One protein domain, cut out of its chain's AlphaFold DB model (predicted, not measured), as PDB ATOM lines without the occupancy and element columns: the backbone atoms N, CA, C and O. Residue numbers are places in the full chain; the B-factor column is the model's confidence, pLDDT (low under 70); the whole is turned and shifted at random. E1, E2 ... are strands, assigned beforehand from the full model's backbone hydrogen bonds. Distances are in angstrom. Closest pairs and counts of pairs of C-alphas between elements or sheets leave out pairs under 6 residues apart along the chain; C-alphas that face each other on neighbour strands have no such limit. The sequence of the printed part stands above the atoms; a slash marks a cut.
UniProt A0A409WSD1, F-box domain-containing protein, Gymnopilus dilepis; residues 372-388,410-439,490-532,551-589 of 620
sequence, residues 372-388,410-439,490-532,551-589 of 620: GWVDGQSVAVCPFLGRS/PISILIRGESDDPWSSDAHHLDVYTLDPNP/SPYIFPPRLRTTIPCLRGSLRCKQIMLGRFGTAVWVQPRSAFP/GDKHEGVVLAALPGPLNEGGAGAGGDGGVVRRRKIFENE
ATOM      1  N   GLY A 372     167.931 131.478 201.175       91.12
ATOM      2  CA  GLY A 372     167.774 131.170 202.598       91.12
ATOM      3  C   GLY A 372     166.297 131.104 202.982       91.12
ATOM      4  O   GLY A 372     165.485 130.672 202.173       91.12
ATOM      5  N   TRP A 373     165.940 131.484 204.205       86.12
ATOM      6  CA  TRP A 373     164.543 131.519 204.637       86.12
ATOM      7  C   TRP A 373     163.858 132.796 204.166       86.12
ATOM      8  O   TRP A 373     164.375 133.899 204.364       86.12
ATOM      9  N   VAL A 374     162.695 132.653 203.528       91.00
ATOM     10  CA  VAL A 374     161.886 133.794 203.100       91.00
ATOM     11  C   VAL A 374     160.514 133.766 203.761       91.00
ATOM     12  O   VAL A 374     159.786 132.780 203.719       91.00
ATOM     13  N   ASP A 375     160.138 134.899 204.340       88.25
ATOM     14  CA  ASP A 375     158.833 135.092 204.964       88.25
ATOM     15  C   ASP A 375     157.740 135.327 203.919       88.25
ATOM     16  O   ASP A 375     156.575 135.011 204.134       88.25
ATOM     17  N   GLY A 376     158.101 135.940 202.795       92.31
ATOM     18  CA  GLY A 376     157.176 136.266 201.724       92.31
ATOM     19  C   GLY A 376     157.918 136.460 200.416       92.31
ATOM     20  O   GLY A 376     159.032 136.986 200.388       92.31
ATOM     21  N   GLN A 377     157.283 136.054 199.327       95.31
ATOM     22  CA  GLN A 377     157.844 136.158 197.991       95.31
ATOM     23  C   GLN A 377     156.756 136.538 196.995       95.31
ATOM     24  O   GLN A 377     155.615 136.103 197.116       95.31
ATOM     25  N   SER A 378     157.124 137.345 196.006       97.50
ATOM     26  CA  SER A 378     156.281 137.620 194.851       97.50
ATOM     27  C   SER A 378     157.131 137.739 193.601       97.50
ATOM     28  O   SER A 378     158.201 138.343 193.612       97.50
ATOM     29  N   VAL A 379     156.649 137.154 192.519       97.38
ATOM     30  CA  VAL A 379     157.301 137.103 191.223       97.38
ATOM     31  C   VAL A 379     156.352 137.695 190.188       97.38
ATOM     32  O   VAL A 379     155.170 137.351 190.148       97.38
ATOM     33  N   ALA A 380     156.867 138.564 189.321       96.12
ATOM     34  CA  ALA A 380     156.107 139.112 188.207       96.12
ATOM     35  C   ALA A 380     156.980 139.272 186.961       96.12
ATOM     36  O   ALA A 380     158.159 139.624 187.045       96.12
ATOM     37  N   VAL A 381     156.387 139.059 185.785       93.50
ATOM     38  CA  VAL A 381     156.978 139.530 184.526       93.50
ATOM     39  C   VAL A 381     156.799 141.045 184.465       93.50
ATOM     40  O   VAL A 381     155.669 141.534 184.478       93.50
ATOM     41  N   CYS A 382     157.904 141.786 184.394       89.50
ATOM     42  CA  CYS A 382     157.898 143.246 184.455       89.50
ATOM     43  C   CYS A 382     158.434 143.850 183.149       89.50
ATOM     44  O   CYS A 382     159.620 144.191 183.072       89.50
ATOM     45  N   PRO A 383     157.586 144.027 182.118       85.44
ATOM     46  CA  PRO A 383     158.012 144.479 180.792       85.44
ATOM     47  C   PRO A 383     158.780 145.807 180.776       85.44
ATOM     48  O   PRO A 383     159.600 146.040 179.889       85.44
ATOM     49  N   PHE A 384     158.562 146.668 181.771       80.50
ATOM     50  CA  PHE A 384     159.088 148.032 181.772       80.50
ATOM     51  C   PHE A 384     160.317 148.255 182.664       80.50
ATOM     52  O   PHE A 384     160.962 149.290 182.529       80.50
ATOM     53  N   LEU A 385     160.682 147.307 183.539       72.06
ATOM     54  CA  LEU A 385     161.824 147.474 184.456       72.06
ATOM     55  C   LEU A 385     163.185 147.263 183.765       72.06
ATOM     56  O   LEU A 385     164.189 147.822 184.195       72.06
ATOM     57  N   GLY A 386     163.221 146.488 182.675       60.75
ATOM     58  CA  GLY A 386     164.449 146.167 181.932       60.75
ATOM     59  C   GLY A 386     164.828 147.163 180.842       60.75
ATOM     60  O   GLY A 386     165.933 147.086 180.311       60.75
ATOM     61  N   ARG A 387     163.952 148.124 180.516       68.19
ATOM     62  CA  ARG A 387     164.307 149.258 179.656       68.19
ATOM     63  C   ARG A 387     165.168 150.216 180.475       68.19
ATOM     64  O   ARG A 387     164.751 151.324 180.798       68.19
ATOM     65  N   SER A 388     166.380 149.777 180.830       53.25
ATOM     66  CA  SER A 388     167.466 150.683 181.191       53.25
ATOM     67  C   SER A 388     167.426 151.785 180.154       53.25
ATOM     68  O   SER A 388     167.431 151.439 178.974       53.25
ATOM     69  N   PRO A 410     161.986 140.787 181.368       93.69
ATOM     70  CA  PRO A 410     162.620 140.359 182.607       93.69
ATOM     71  C   PRO A 410     161.585 139.943 183.654       93.69
ATOM     72  O   PRO A 410     160.489 140.509 183.744       93.69
ATOM     73  N   ILE A 411     161.973 138.985 184.489       96.31
ATOM     74  CA  ILE A 411     161.192 138.563 185.650       96.31
ATOM     75  C   ILE A 411     161.764 139.266 186.873       96.31
ATOM     76  O   ILE A 411     162.965 139.198 187.126       96.31
ATOM     77  N   SER A 412     160.916 139.938 187.640       96.81
ATOM     78  CA  SER A 412     161.298 140.532 188.916       96.81
ATOM     79  C   SER A 412     160.792 139.679 190.068       96.81
ATOM     80  O   SER A 412     159.696 139.124 190.008       96.81
ATOM     81  N   ILE A 413     161.616 139.562 191.103       97.69
ATOM     82  CA  ILE A 413     161.378 138.729 192.278       97.69
ATOM     83  C   ILE A 413     161.523 139.640 193.494       97.69
ATOM     84  O   ILE A 413     162.616 140.117 193.786       97.69
ATOM     85  N   LEU A 414     160.424 139.903 194.187       97.62
ATOM     86  CA  LEU A 414     160.405 140.604 195.462       97.62
ATOM     87  C   LEU A 414     160.457 139.569 196.584       97.62
ATOM     88  O   LEU A 414     159.649 138.640 196.605       97.62
ATOM     89  N   ILE A 415     161.386 139.743 197.516       96.75
ATOM     90  CA  ILE A 415     161.632 138.813 198.614       96.75
ATOM     91  C   ILE A 415     161.624 139.571 199.921       96.75
ATOM     92  O   ILE A 415     162.265 140.608 200.048       96.75
ATOM     93  N   ARG A 416     160.928 139.023 200.907       94.56
ATOM     94  CA  ARG A 416     161.078 139.379 202.310       94.56
ATOM     95  C   ARG A 416     161.884 138.273 202.979       94.56
ATOM     96  O   ARG A 416     161.350 137.186 203.172       94.56
ATOM     97  N   GLY A 417     163.147 138.546 203.294       90.44
ATOM     98  CA  GLY A 417     163.971 137.596 204.041       90.44
ATOM     99  C   GLY A 417     163.407 137.371 205.445       90.44
ATOM    100  O   GLY A 417     162.907 138.311 206.067       90.44
ATOM    101  N   GLU A 418     163.476 136.136 205.924       84.25
ATOM    102  CA  GLU A 418     163.290 135.797 207.332       84.25
ATOM    103  C   GLU A 418     164.681 135.726 207.980       84.25
ATOM    104  O   GLU A 418     165.617 135.152 207.423       84.25
ATOM    105  N   SER A 419     164.859 136.370 209.136       74.31
ATOM    106  CA  SER A 419     166.126 136.289 209.871       74.31
ATOM    107  C   SER A 419     166.075 135.089 210.804       74.31
ATOM    108  O   SER A 419     165.370 135.143 211.813       74.31
ATOM    109  N   ASP A 420     166.872 134.061 210.504       63.59
ATOM    110  CA  ASP A 420     167.105 132.908 211.389       63.59
ATOM    111  C   ASP A 420     167.702 133.313 212.735       63.59
ATOM    112  O   ASP A 420     167.576 132.595 213.725       63.59
ATOM    113  N   ASP A 421     168.369 134.466 212.777       65.62
ATOM    114  CA  ASP A 421     168.853 135.036 214.018       65.62
ATOM    115  C   ASP A 421     167.745 135.894 214.649       65.62
ATOM    116  O   ASP A 421     167.488 137.015 214.184       65.62
ATOM    117  N   PRO A 422     167.075 135.423 215.721       62.34
ATOM    118  CA  PRO A 422     166.095 136.234 216.419       62.34
ATOM    119  C   PRO A 422     166.734 137.476 217.059       62.34
ATOM    120  O   PRO A 422     166.004 138.434 217.331       62.34
ATOM    121  N   TRP A 423     168.057 137.490 217.241       67.62
ATOM    122  CA  TRP A 423     168.836 138.546 217.883       67.62
ATOM    123  C   TRP A 423     169.449 139.549 216.909       67.62
ATOM    124  O   TRP A 423     169.927 140.589 217.371       67.62
ATOM    125  N   SER A 424     169.402 139.304 215.593       67.38
ATOM    126  CA  SER A 424     169.889 140.291 214.635       67.38
ATOM    127  C   SER A 424     169.018 141.548 214.742       67.38
ATOM    128  O   SER A 424     167.782 141.526 214.653       67.38
ATOM    129  N   SER A 425     169.676 142.670 215.029       59.16
ATOM    130  CA  SER A 425     169.052 143.993 215.083       59.16
ATOM    131  C   SER A 425     168.812 144.577 213.692       59.16
ATOM    132  O   SER A 425     168.307 145.697 213.576       59.16
ATOM    133  N   ASP A 426     169.210 143.850 212.649       56.91
ATOM    134  CA  ASP A 426     169.171 144.336 211.285       56.91
ATOM    135  C   ASP A 426     167.721 144.538 210.851       56.91
ATOM    136  O   ASP A 426     166.823 143.722 211.084       56.91
ATOM    137  N   ALA A 427     167.473 145.705 210.259       60.00
ATOM    138  CA  ALA A 427     166.182 146.023 209.690       60.00
ATOM    139  C   ALA A 427     165.871 144.992 208.599       60.00
ATOM    140  O   ALA A 427     166.611 144.891 207.618       60.00
ATOM    141  N   HIS A 428     164.762 144.260 208.756       80.88
ATOM    142  CA  HIS A 428     164.232 143.424 207.680       80.88
ATOM    143  C   HIS A 428     164.143 144.255 206.417       80.88
ATOM    144  O   HIS A 428     163.622 145.372 206.433       80.88
ATOM    145  N   HIS A 429     164.659 143.720 205.332       91.81
ATOM    146  CA  HIS A 429     164.604 144.353 204.036       91.81
ATOM    147  C   HIS A 429     163.687 143.557 203.116       91.81
ATOM    148  O   HIS A 429     163.458 142.362 203.302       91.81
ATOM    149  N   LEU A 430     163.122 144.255 202.141       95.44
ATOM    150  CA  LEU A 430     162.586 143.624 200.954       95.44
ATOM    151  C   LEU A 430     163.626 143.760 199.857       95.44
ATOM    152  O   LEU A 430     163.951 144.880 199.462       95.44
ATOM    153  N   ASP A 431     164.124 142.646 199.359       96.00
ATOM    154  CA  ASP A 431     165.037 142.638 198.232       96.00
ATOM    155  C   ASP A 431     164.276 142.442 196.932       96.00
ATOM    156  O   ASP A 431     163.360 141.627 196.833       96.00
ATOM    157  N   VAL A 432     164.677 143.194 195.916       96.75
ATOM    158  CA  VAL A 432     164.177 143.047 194.556       96.75
ATOM    159  C   VAL A 432     165.292 142.466 193.713       96.75
ATOM    160  O   VAL A 432     166.286 143.143 193.446       96.75
ATOM    161  N   TYR A 433     165.111 141.236 193.258       97.19
ATOM    162  CA  TYR A 433     165.974 140.578 192.291       97.19
ATOM    163  C   TYR A 433     165.362 140.638 190.891       97.19
ATOM    164  O   TYR A 433     164.151 140.790 190.722       97.19
ATOM    165  N   THR A 434     166.195 140.483 189.866       96.19
ATOM    166  CA  THR A 434     165.754 140.363 188.474       96.19
ATOM    167  C   THR A 434     166.449 139.199 187.784       96.19
ATOM    168  O   THR A 434     167.656 139.010 187.929       96.19
ATOM    169  N   LEU A 435     165.679 138.449 187.004       96.81
ATOM    170  CA  LEU A 435     166.156 137.509 186.001       96.81
ATOM    171  C   LEU A 435     166.044 138.182 184.633       96.81
ATOM    172  O   LEU A 435     164.945 138.396 184.116       96.81
ATOM    173  N   ASP A 436     167.193 138.545 184.071       95.00
ATOM    174  CA  ASP A 436     167.262 139.151 182.745       95.00
ATOM    175  C   ASP A 436     167.114 138.054 181.665       95.00
ATOM    176  O   ASP A 436     167.647 136.950 181.843       95.00
ATOM    177  N   PRO A 437     166.418 138.328 180.543       93.94
ATOM    178  CA  PRO A 437     166.425 137.477 179.353       93.94
ATOM    179  C   PRO A 437     167.843 137.053 178.961       93.94
ATOM    180  O   PRO A 437     168.749 137.888 178.929       93.94
ATOM    181  N   ASN A 438     168.053 135.774 178.644       93.88
ATOM    182  CA  ASN A 438     169.341 135.313 178.136       93.88
ATOM    183  C   ASN A 438     169.421 135.533 176.614       93.88
ATOM    184  O   ASN A 438     168.765 134.800 175.876       93.88
ATOM    185  N   PRO A 439     170.244 136.470 176.110       91.81
ATOM    186  CA  PRO A 439     170.343 136.729 174.672       91.81
ATOM    187  C   PRO A 439     170.952 135.559 173.886       91.81
ATOM    188  O   PRO A 439     170.802 135.504 172.670       91.81
ATOM    189  N   SER A 490     169.811 128.359 179.238       94.44
ATOM    190  CA  SER A 490     168.574 128.746 179.937       94.44
ATOM    191  C   SER A 490     167.947 129.999 179.299       94.44
ATOM    192  O   SER A 490     168.711 130.890 178.923       94.44
ATOM    193  N   PRO A 491     166.605 130.146 179.232       95.00
ATOM    194  CA  PRO A 491     165.938 131.344 178.698       95.00
ATOM    195  C   PRO A 491     166.173 132.623 179.517       95.00
ATOM    196  O   PRO A 491     166.010 133.735 179.004       95.00
ATOM    197  N   TYR A 492     166.606 132.480 180.772       96.50
ATOM    198  CA  TYR A 492     166.970 133.587 181.656       96.50
ATOM    199  C   TYR A 492     168.364 133.396 182.252       96.50
ATOM    200  O   TYR A 492     168.811 132.268 182.483       96.50
ATOM    201  N   ILE A 493     169.043 134.511 182.516       96.25
ATOM    202  CA  ILE A 493     170.372 134.549 183.133       96.25
ATOM    203  C   ILE A 493     170.239 134.266 184.633       96.25
ATOM    204  O   ILE A 493     169.550 134.997 185.340       96.25
ATOM    205  N   PHE A 494     170.935 133.235 185.111       96.31
ATOM    206  CA  PHE A 494     171.032 132.874 186.529       96.31
ATOM    207  C   PHE A 494     172.456 133.107 187.067       96.31
ATOM    208  O   PHE A 494     173.415 132.984 186.299       96.31
ATOM    209  N   PRO A 495     172.621 133.400 188.375       97.31
ATOM    210  CA  PRO A 495     171.566 133.588 189.383       97.31
ATOM    211  C   PRO A 495     170.805 134.926 189.229       97.31
ATOM    212  O   PRO A 495     171.288 135.817 188.522       97.31
ATOM    213  N   PRO A 496     169.636 135.092 189.887       97.56
ATOM    214  CA  PRO A 496     168.944 136.379 189.968       97.56
ATOM    215  C   PRO A 496     169.865 137.498 190.472       97.56
ATOM    216  O   PRO A 496     170.642 137.311 191.407       97.56
ATOM    217  N   ARG A 497     169.764 138.686 189.869       96.06
ATOM    218  CA  ARG A 497     170.583 139.857 190.222       96.06
ATOM    219  C   ARG A 497     169.833 140.772 191.176       96.06
ATOM    220  O   ARG A 497     168.760 141.250 190.818       96.06
ATOM    221  N   LEU A 498     170.404 141.055 192.345       95.62
ATOM    222  CA  LEU A 498     169.859 142.047 193.275       95.62
ATOM    223  C   LEU A 498     169.878 143.439 192.621       95.62
ATOM    224  O   LEU A 498     170.924 143.906 192.174       95.62
ATOM    225  N   ARG A 499     168.717 144.093 192.544       93.56
ATOM    226  CA  ARG A 499     168.541 145.442 191.978       93.56
ATOM    227  C   ARG A 499     168.415 146.511 193.046       93.56
ATOM    228  O   ARG A 499     168.972 147.591 192.896       93.56
ATOM    229  N   THR A 500     167.626 146.249 194.082       93.88
ATOM    230  CA  THR A 500     167.396 147.213 195.158       93.88
ATOM    231  C   THR A 500     166.976 146.505 196.435       93.88
ATOM    232  O   THR A 500     166.265 145.505 196.395       93.88
ATOM    233  N   THR A 501     167.354 147.099 197.559       94.56
ATOM    234  CA  THR A 501     166.971 146.678 198.907       94.56
ATOM    235  C   THR A 501     166.098 147.774 199.507       94.56
ATOM    236  O   THR A 501     166.470 148.948 199.546       94.56
ATOM    237  N   ILE A 502     164.894 147.413 199.934       95.00
ATOM    238  CA  ILE A 502     163.899 148.325 200.489       95.00
ATOM    239  C   ILE A 502     163.856 148.079 201.993       95.00
ATOM    240  O   ILE A 502     163.480 146.986 202.410       95.00
ATOM    241  N   PRO A 503     164.173 149.063 202.845       92.19
ATOM    242  CA  PRO A 503     164.032 148.867 204.280       92.19
ATOM    243  C   PRO A 503     162.576 148.517 204.633       92.19
ATOM    244  O   PRO A 503     161.631 149.034 204.031       92.19
ATOM    245  N   CYS A 504     162.374 147.678 205.638       90.50
ATOM    246  CA  CYS A 504     161.077 147.295 206.190       90.50
ATOM    247  C   CYS A 504     161.162 147.262 207.727       90.50
ATOM    248  O   CYS A 504     162.237 147.400 208.307       90.50
ATOM    249  N   LEU A 505     160.017 147.180 208.410       88.06
ATOM    250  CA  LEU A 505     159.988 147.062 209.873       88.06
ATOM    251  C   LEU A 505     159.847 145.599 210.282       88.06
ATOM    252  O   LEU A 505     159.109 144.846 209.649       88.06
ATOM    253  N   ARG A 506     160.504 145.243 211.390       82.88
ATOM    254  CA  ARG A 506     160.325 143.961 212.073       82.88
ATOM    255  C   ARG A 506     159.064 143.964 212.916       82.88
ATOM    256  O   ARG A 506     158.814 144.907 213.664       82.88
ATOM    257  N   GLY A 507     158.329 142.864 212.851       83.00
ATOM    258  CA  GLY A 507     157.210 142.614 213.739       83.00
ATOM    259  C   GLY A 507     156.519 141.301 213.426       83.00
ATOM    260  O   GLY A 507     156.846 140.626 212.454       83.00
ATOM    261  N   SER A 508     155.547 140.943 214.261       81.38
ATOM    262  CA  SER A 508     154.732 139.760 214.011       81.38
ATOM    263  C   SER A 508     153.852 139.990 212.787       81.38
ATOM    264  O   SER A 508     152.931 140.806 212.832       81.38
ATOM    265  N   LEU A 509     154.097 139.231 211.726       82.38
ATOM    266  CA  LEU A 509     153.299 139.245 210.508       82.38
ATOM    267  C   LEU A 509     152.320 138.075 210.521       82.38
ATOM    268  O   LEU A 509     152.732 136.921 210.500       82.38
ATOM    269  N   ARG A 510     151.017 138.370 210.554       89.69
ATOM    270  CA  ARG A 510     150.000 137.366 210.202       89.69
ATOM    271  C   ARG A 510     149.832 137.272 208.693       89.69
ATOM    272  O   ARG A 510     149.767 136.177 208.154       89.69
ATOM    273  N   CYS A 511     149.813 138.420 208.022       94.75
ATOM    274  CA  CYS A 511     149.826 138.482 206.573       94.75
ATOM    275  C   CYS A 511     151.272 138.497 206.058       94.75
ATOM    276  O   CYS A 511     151.933 139.539 206.029       94.75
ATOM    277  N   LYS A 512     151.766 137.317 205.681       94.12
ATOM    278  CA  LYS A 512     153.102 137.125 205.098       94.12
ATOM    279  C   LYS A 512     153.201 137.572 203.635       94.12
ATOM    280  O   LYS A 512     154.294 137.860 203.155       94.12
ATOM    281  N   GLN A 513     152.057 137.692 202.959       96.06
ATOM    282  CA  GLN A 513     151.972 138.063 201.552       96.06
ATOM    283  C   GLN A 513     152.694 139.391 201.270       96.06
ATOM    284  O   GLN A 513     152.674 140.347 202.053       96.06
ATOM    285  N   ILE A 514     153.343 139.429 200.118       97.44
ATOM    286  CA  ILE A 514     153.843 140.626 199.451       97.44
ATOM    287  C   ILE A 514     153.416 140.495 197.997       97.44
ATOM    288  O   ILE A 514     153.280 139.378 197.505       97.44
ATOM    289  N   MET A 515     153.161 141.605 197.319       97.88
ATOM    290  CA  MET A 515     152.745 141.571 195.921       97.88
ATOM    291  C   MET A 515     153.587 142.521 195.106       97.88
ATOM    292  O   MET A 515     153.752 143.682 195.477       97.88
ATOM    293  N   LEU A 516     154.112 142.004 194.003       97.50
ATOM    294  CA  LEU A 516     154.815 142.755 192.988       97.50
ATOM    295  C   LEU A 516     153.932 142.842 191.743       97.50
ATOM    296  O   LEU A 516     153.554 141.833 191.154       97.50
ATOM    297  N   GLY A 517     153.610 144.064 191.352       96.00
ATOM    298  CA  GLY A 517     152.897 144.371 190.131       96.00
ATOM    299  C   GLY A 517     153.788 144.289 188.886       96.00
ATOM    300  O   GLY A 517     154.999 144.534 188.922       96.00
ATOM    301  N   ARG A 518     153.164 143.989 187.745       93.19
ATOM    302  CA  ARG A 518     153.781 143.941 186.411       93.19
ATOM    303  C   ARG A 518     154.343 145.301 185.969       93.19
ATOM    304  O   ARG A 518     155.291 145.342 185.186       93.19
ATOM    305  N   PHE A 519     153.814 146.412 186.481       93.75
ATOM    306  CA  PHE A 519     154.261 147.776 186.164       93.75
ATOM    307  C   PHE A 519     155.275 148.334 187.180       93.75
ATOM    308  O   PHE A 519     155.604 149.522 187.152       93.75
ATOM    309  N   GLY A 520     155.840 147.471 188.033       94.38
ATOM    310  CA  GLY A 520     156.935 147.833 188.930       94.38
ATOM    311  C   GLY A 520     156.480 148.533 190.207       94.38
ATOM    312  O   GLY A 520     157.232 149.319 190.784       94.38
ATOM    313  N   THR A 521     155.259 148.270 190.661       97.19
ATOM    314  CA  THR A 521     154.805 148.678 191.994       97.19
ATOM    315  C   THR A 521     154.774 147.484 192.936       97.19
ATOM    316  O   THR A 521     154.612 146.348 192.510       97.19
ATOM    317  N   ALA A 522     154.960 147.718 194.229       97.81
ATOM    318  CA  ALA A 522     154.920 146.680 195.244       97.81
ATOM    319  C   ALA A 522     153.996 147.078 196.392       97.81
ATOM    320  O   ALA A 522     153.943 148.250 196.778       97.81
ATOM    321  N   VAL A 523     153.301 146.093 196.956       98.12
ATOM    322  CA  VAL A 523     152.364 146.260 198.070       98.12
ATOM    323  C   VAL A 523     152.660 145.233 199.142       98.12
ATOM    324  O   VAL A 523     152.892 144.060 198.849       98.12
ATOM    325  N   TRP A 524     152.645 145.671 200.396       97.94
ATOM    326  CA  TRP A 524     152.721 144.759 201.523       97.94
ATOM    327  C   TRP A 524     152.084 145.319 202.786       97.94
ATOM    328  O   TRP A 524     151.971 146.531 202.981       97.94
ATOM    329  N   VAL A 525     151.739 144.408 203.692       96.75
ATOM    330  CA  VAL A 525     151.427 144.748 205.078       96.75
ATOM    331  C   VAL A 525     152.732 144.907 205.849       96.75
ATOM    332  O   VAL A 525     153.538 143.980 205.949       96.75
ATOM    333  N   GLN A 526     152.954 146.102 206.382       94.94
ATOM    334  CA  GLN A 526     153.996 146.387 207.353       94.94
ATOM    335  C   GLN A 526     153.483 146.008 208.746       94.94
ATOM    336  O   GLN A 526     152.414 146.487 209.148       94.94
ATOM    337  N   PRO A 527     154.219 145.166 209.491       91.38
ATOM    338  CA  PRO A 527     153.772 144.731 210.801       91.38
ATOM    339  C   PRO A 527     153.851 145.876 211.809       91.38
ATOM    340  O   PRO A 527     154.514 146.895 211.588       91.38
ATOM    341  N   ARG A 528     153.204 145.668 212.956       86.69
ATOM    342  CA  ARG A 528     153.410 146.517 214.135       86.69
ATOM    343  C   ARG A 528     154.874 146.445 214.542       86.69
ATOM    344  O   ARG A 528     155.483 145.381 214.422       86.69
ATOM    345  N   SER A 529     155.417 147.549 215.047       80.31
ATOM    346  CA  SER A 529     156.752 147.521 215.645       80.31
ATOM    347  C   SER A 529     156.782 146.427 216.706       80.31
ATOM    348  O   SER A 529     155.882 146.362 217.544       80.31
ATOM    349  N   ALA A 530     157.784 145.548 216.662       70.50
ATOM    350  CA  ALA A 530     158.015 144.639 217.773       70.50
ATOM    351  C   ALA A 530     158.186 145.491 219.037       70.50
ATOM    352  O   ALA A 530     159.048 146.372 219.096       70.50
ATOM    353  N   PHE A 531     157.314 145.277 220.014       64.88
ATOM    354  CA  PHE A 531     157.447 145.916 221.308       64.88
ATOM    355  C   PHE A 531     158.766 145.469 221.946       64.88
ATOM    356  O   PHE A 531     159.025 144.267 221.995       64.88
ATOM    357  N   PRO A 532     159.560 146.380 222.525       57.53
ATOM    358  CA  PRO A 532     160.741 146.018 223.303       57.53
ATOM    359  C   PRO A 532     160.398 145.436 224.688       57.53
ATOM    360  O   PRO A 532     161.261 145.400 225.561       57.53
ATOM    361  N   GLY A 551     152.263 155.035 221.691       67.00
ATOM    362  CA  GLY A 551     152.865 155.393 220.406       67.00
ATOM    363  C   GLY A 551     153.017 154.224 219.425       67.00
ATOM    364  O   GLY A 551     153.728 154.379 218.429       67.00
ATOM    365  N   ASP A 552     152.401 153.062 219.685       57.66
ATOM    366  CA  ASP A 552     152.562 151.895 218.818       57.66
ATOM    367  C   ASP A 552     151.823 152.041 217.498       57.66
ATOM    368  O   ASP A 552     150.598 152.077 217.414       57.66
ATOM    369  N   LYS A 553     152.634 152.082 216.444       72.94
ATOM    370  CA  LYS A 553     152.212 152.135 215.050       72.94
ATOM    371  C   LYS A 553     151.405 150.876 214.741       72.94
ATOM    372  O   LYS A 553     151.928 149.762 214.845       72.94
ATOM    373  N   HIS A 554     150.155 151.053 214.335       87.88
ATOM    374  CA  HIS A 554     149.313 149.949 213.906       87.88
ATOM    375  C   HIS A 554     149.886 149.314 212.627       87.88
ATOM    376  O   HIS A 554     150.702 149.926 211.916       87.88
ATOM    377  N   GLU A 555     149.435 148.091 212.314       93.00
ATOM    378  CA  GLU A 555     149.704 147.463 211.012       93.00
ATOM    379  C   GLU A 555     149.348 148.457 209.897       93.00
ATOM    380  O   GLU A 555     148.373 149.206 210.001       93.00
ATOM    381  N   GLY A 556     150.181 148.535 208.862       95.50
ATOM    382  CA  GLY A 556     150.024 149.533 207.809       95.50
ATOM    383  C   GLY A 556     150.188 148.942 206.426       95.50
ATOM    384  O   GLY A 556     151.089 148.139 206.215       95.50
ATOM    385  N   VAL A 557     149.347 149.340 205.476       97.38
ATOM    386  CA  VAL A 557     149.572 149.003 204.068       97.38
ATOM    387  C   VAL A 557     150.621 149.955 203.530       97.38
ATOM    388  O   VAL A 557     150.451 151.178 203.586       97.38
ATOM    389  N   VAL A 558     151.705 149.391 203.014       97.38
ATOM    390  CA  VAL A 558     152.788 150.135 202.387       97.38
ATOM    391  C   VAL A 558     152.791 149.844 200.899       97.38
ATOM    392  O   VAL A 558     152.694 148.699 200.469       97.38
ATOM    393  N   LEU A 559     152.907 150.920 200.131       97.62
ATOM    394  CA  LEU A 559     153.111 150.898 198.696       97.62
ATOM    395  C   LEU A 559     154.535 151.331 198.378       97.62
ATOM    396  O   LEU A 559     155.060 152.236 199.033       97.62
ATOM    397  N   ALA A 560     155.132 150.756 197.340       97.12
ATOM    398  CA  ALA A 560     156.374 151.247 196.763       97.12
ATOM    399  C   ALA A 560     156.330 151.270 195.237       97.12
ATOM    400  O   ALA A 560     155.826 150.340 194.620       97.12
ATOM    401  N   ALA A 561     156.895 152.314 194.634       96.25
ATOM    402  CA  ALA A 561     157.210 152.339 193.208       96.25
ATOM    403  C   ALA A 561     158.700 152.030 193.021       96.25
ATOM    404  O   ALA A 561     159.567 152.774 193.505       96.25
ATOM    405  N   LEU A 562     158.992 150.924 192.339       94.88
ATOM    406  CA  LEU A 562     160.348 150.511 191.991       94.88
ATOM    407  C   LEU A 562     160.925 151.417 190.890       94.88
ATOM    408  O   LEU A 562     160.166 152.127 190.223       94.88
ATOM    409  N   PRO A 563     162.257 151.441 190.699       91.25
ATOM    410  CA  PRO A 563     162.879 152.224 189.636       91.25
ATOM    411  C   PRO A 563     162.310 151.829 188.270       91.25
ATOM    412  O   PRO A 563     162.378 150.670 187.884       91.25
ATOM    413  N   GLY A 564     161.732 152.784 187.546       89.81
ATOM    414  CA  GLY A 564     160.993 152.513 186.315       89.81
ATOM    415  C   GLY A 564     160.097 153.692 185.928       89.81
ATOM    416  O   GLY A 564     160.258 154.786 186.475       89.81
ATOM    417  N   PRO A 565     159.124 153.500 185.023       90.00
ATOM    418  CA  PRO A 565     158.330 154.615 184.502       90.00
ATOM    419  C   PRO A 565     157.438 155.321 185.531       90.00
ATOM    420  O   PRO A 565     157.092 156.494 185.385       90.00
ATOM    421  N   LEU A 566     157.080 154.626 186.610       92.44
ATOM    422  CA  LEU A 566     156.330 155.202 187.727       92.44
ATOM    423  C   LEU A 566     157.233 155.938 188.734       92.44
ATOM    424  O   LEU A 566     156.732 156.645 189.609       92.44
ATOM    425  N   ASN A 567     158.559 155.824 188.595       91.69
ATOM    426  CA  ASN A 567     159.557 156.433 189.470       91.69
ATOM    427  C   ASN A 567     160.781 156.943 188.680       91.69
ATOM    428  O   ASN A 567     161.915 156.511 188.882       91.69
ATOM    429  N   GLU A 568     160.549 157.897 187.776       85.88
ATOM    430  CA  GLU A 568     161.586 158.489 186.909       85.88
ATOM    431  C   GLU A 568     162.610 159.357 187.670       85.88
ATOM    432  O   GLU A 568     163.701 159.636 187.176       85.88
ATOM    433  N   GLY A 569     162.275 159.803 188.886       71.56
ATOM    434  CA  GLY A 569     163.025 160.828 189.621       71.56
ATOM    435  C   GLY A 569     164.408 160.416 190.139       71.56
ATOM    436  O   GLY A 569     165.082 161.249 190.737       71.56
ATOM    437  N   GLY A 570     164.833 159.164 189.946       61.19
ATOM    438  CA  GLY A 570     166.129 158.663 190.420       61.19
ATOM    439  C   GLY A 570     167.313 158.909 189.476       61.19
ATOM    440  O   GLY A 570     168.450 158.893 189.927       61.19
ATOM    441  N   ALA A 571     167.082 159.161 188.183       58.75
ATOM    442  CA  ALA A 571     168.159 159.117 187.184       58.75
ATOM    443  C   ALA A 571     169.069 160.366 187.147       58.75
ATOM    444  O   ALA A 571     170.144 160.328 186.555       58.75
ATOM    445  N   GLY A 572     168.659 161.484 187.756       57.62
ATOM    446  CA  GLY A 572     169.329 162.783 187.584       57.62
ATOM    447  C   GLY A 572     170.486 163.090 188.540       57.62
ATOM    448  O   GLY A 572     171.159 164.100 188.354       57.62
ATOM    449  N   ALA A 573     170.727 162.267 189.564       58.97
ATOM    450  CA  ALA A 573     171.635 162.607 190.662       58.97
ATOM    451  C   ALA A 573     172.770 161.591 190.860       58.97
ATOM    452  O   ALA A 573     173.069 161.245 191.993       58.97
ATOM    453  N   GLY A 574     173.384 161.095 189.778       66.06
ATOM    454  CA  GLY A 574     174.722 160.465 189.768       66.06
ATOM    455  C   GLY A 574     174.995 159.264 190.693       66.06
ATOM    456  O   GLY A 574     176.124 158.785 190.718       66.06
ATOM    457  N   GLY A 575     174.012 158.787 191.454       66.69
ATOM    458  CA  GLY A 575     174.111 157.644 192.351       66.69
ATOM    459  C   GLY A 575     173.497 156.412 191.704       66.69
ATOM    460  O   GLY A 575     172.359 156.457 191.244       66.69
ATOM    461  N   ASP A 576     174.253 155.320 191.700       58.22
ATOM    462  CA  ASP A 576     173.975 154.028 191.054       58.22
ATOM    463  C   ASP A 576     172.807 153.228 191.686       58.22
ATOM    464  O   ASP A 576     172.759 152.004 191.656       58.22
ATOM    465  N   GLY A 577     171.837 153.908 192.302       67.62
ATOM    466  CA  GLY A 577     170.698 153.284 192.968       67.62
ATOM    467  C   GLY A 577     169.458 154.150 192.827       67.62
ATOM    468  O   GLY A 577     169.308 155.154 193.525       67.62
ATOM    469  N   GLY A 578     168.552 153.769 191.924       78.38
ATOM    470  CA  GLY A 578     167.253 154.424 191.804       78.38
ATOM    471  C   GLY A 578     166.528 154.410 193.152       78.38
ATOM    472  O   GLY A 578     166.256 153.348 193.707       78.38
ATOM    473  N   VAL A 579     166.226 155.589 193.698       87.38
ATOM    474  CA  VAL A 579     165.594 155.711 195.019       87.38
ATOM    475  C   VAL A 579     164.180 155.137 194.969       87.38
ATOM    476  O   VAL A 579     163.297 155.718 194.340       87.38
ATOM    477  N   VAL A 580     163.940 154.023 195.663       91.06
ATOM    478  CA  VAL A 580     162.597 153.447 195.814       91.06
ATOM    479  C   VAL A 580     161.713 154.394 196.623       91.06
ATOM    480  O   VAL A 580     162.009 154.726 197.774       91.06
ATOM    481  N   ARG A 581     160.583 154.806 196.042       92.12
ATOM    482  CA  ARG A 581     159.590 155.634 196.733       92.12
ATOM    483  C   ARG A 581     158.588 154.737 197.433       92.12
ATOM    484  O   ARG A 581     157.702 154.198 196.780       92.12
ATOM    485  N   ARG A 582     158.723 154.595 198.752       94.50
ATOM    486  CA  ARG A 582     157.783 153.848 199.600       94.50
ATOM    487  C   ARG A 582     156.932 154.775 200.463       94.50
ATOM    488  O   ARG A 582     157.423 155.802 200.934       94.50
ATOM    489  N   ARG A 583     155.681 154.398 200.723       95.44
ATOM    490  CA  ARG A 583     154.768 155.150 201.590       95.44
ATOM    491  C   ARG A 583     153.743 154.236 202.255       95.44
ATOM    492  O   ARG A 583     153.106 153.434 201.582       95.44
ATOM    493  N   LYS A 584     153.561 154.394 203.570       95.75
ATOM    494  CA  LYS A 584     152.406 153.843 204.293       95.75
ATOM    495  C   LYS A 584     151.179 154.663 203.895       95.75
ATOM    496  O   LYS A 584     151.181 155.877 204.085       95.75
ATOM    497  N   ILE A 585     150.187 154.016 203.291       96.81
ATOM    498  CA  ILE A 585     148.992 154.680 202.749       96.81
ATOM    499  C   ILE A 585     147.751 154.483 203.609       96.81
ATOM    500  O   ILE A 585     146.831 155.288 203.534       96.81
ATOM    501  N   PHE A 586     147.714 153.417 204.402       96.56
ATOM    502  CA  PHE A 586     146.555 153.053 205.199       96.56
ATOM    503  C   PHE A 586     147.014 152.398 206.493       96.56
ATOM    504  O   PHE A 586     147.988 151.643 206.500       96.56
ATOM    505  N   GLU A 587     146.332 152.712 207.586       95.62
ATOM    506  CA  GLU A 587     146.658 152.245 208.924       95.62
ATOM    507  C   GLU A 587     145.487 151.458 209.507       95.62
ATOM    508  O   GLU A 587     144.325 151.803 209.312       95.62
ATOM    509  N   ASN A 588     145.792 150.360 210.191       93.44
ATOM    510  CA  ASN A 588     144.788 149.484 210.762       93.44
ATOM    511  C   ASN A 588     144.249 150.031 212.090       93.44
ATOM    512  O   ASN A 588     144.751 149.707 213.167       93.44
ATOM    513  N   GLU A 589     143.190 150.827 212.013       90.25
ATOM    514  CA  GLU A 589     142.564 151.460 213.179       90.25
ATOM    515  C   GLU A 589     141.906 150.455 214.143       90.25
ATOM    516  O   GLU A 589     141.748 150.733 215.330       90.25
TER     517      GLU A 589
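Overview. This is residues 372 to 388, 410 to 439, 490 to 532 and 551 to 589 of the 620 residues of the protein "F-box domain-containing protein" of Gymnopilus dilepis (UniProt A0A409WSD1). Little of it is regular structure: two twisted sheets make a sandwich, E1 to E4 facing E5 to E8, edge strands E1 and E5 side by side. The 129 printed residues, 51 in eight named strands, hold no named helix; both sheets are antiparallel, in chain order, class all strand. The whole is compact, radius of gyration of the C-alphas 15.4 A, spanning 49 by 31 by 25 A.

Arrangement. E1 (374 to 381), E2 (411 to 417), E3 (429 to 435) and E4 (497 to 503) pair within hydrogen-bond range: N 378 and O 414, 2.9 A; N 413 and O 433, 2.8 A; N 430 and O 502, 2.8 A. E5 (514 to 516), E6 (521 to 526), E7 (556 to 561) and E8 (581 to 587) do likewise: N 515 and O 523, 2.9 A; N 522 and O 560, 2.8 A; N 559 and O 583, 2.9 A. E2 and E3, E5 and E6, and E7 and E8 are hairpins. The closest C-alphas of E1 and E5, Ser 378 and Met 515, are 5.4 A apart.

Along the chain. E1, 20.0 A long, begins at C-alpha 374 (161.886, 133.794, 203.100); E8, 18.1 A, ends at C-alpha 587 (146.658, 152.245, 208.924).

Size, cuts and confidence. C-alpha gaps across the cuts are 11.5 A (388 to 410), 9.7 A (439 to 490) and 12.6 A (532 to 551). Links E2 to E3 and E7 to E8 are long. Confidence is under 70 at 23 residues, among them 420 to 427 and 570 to 577.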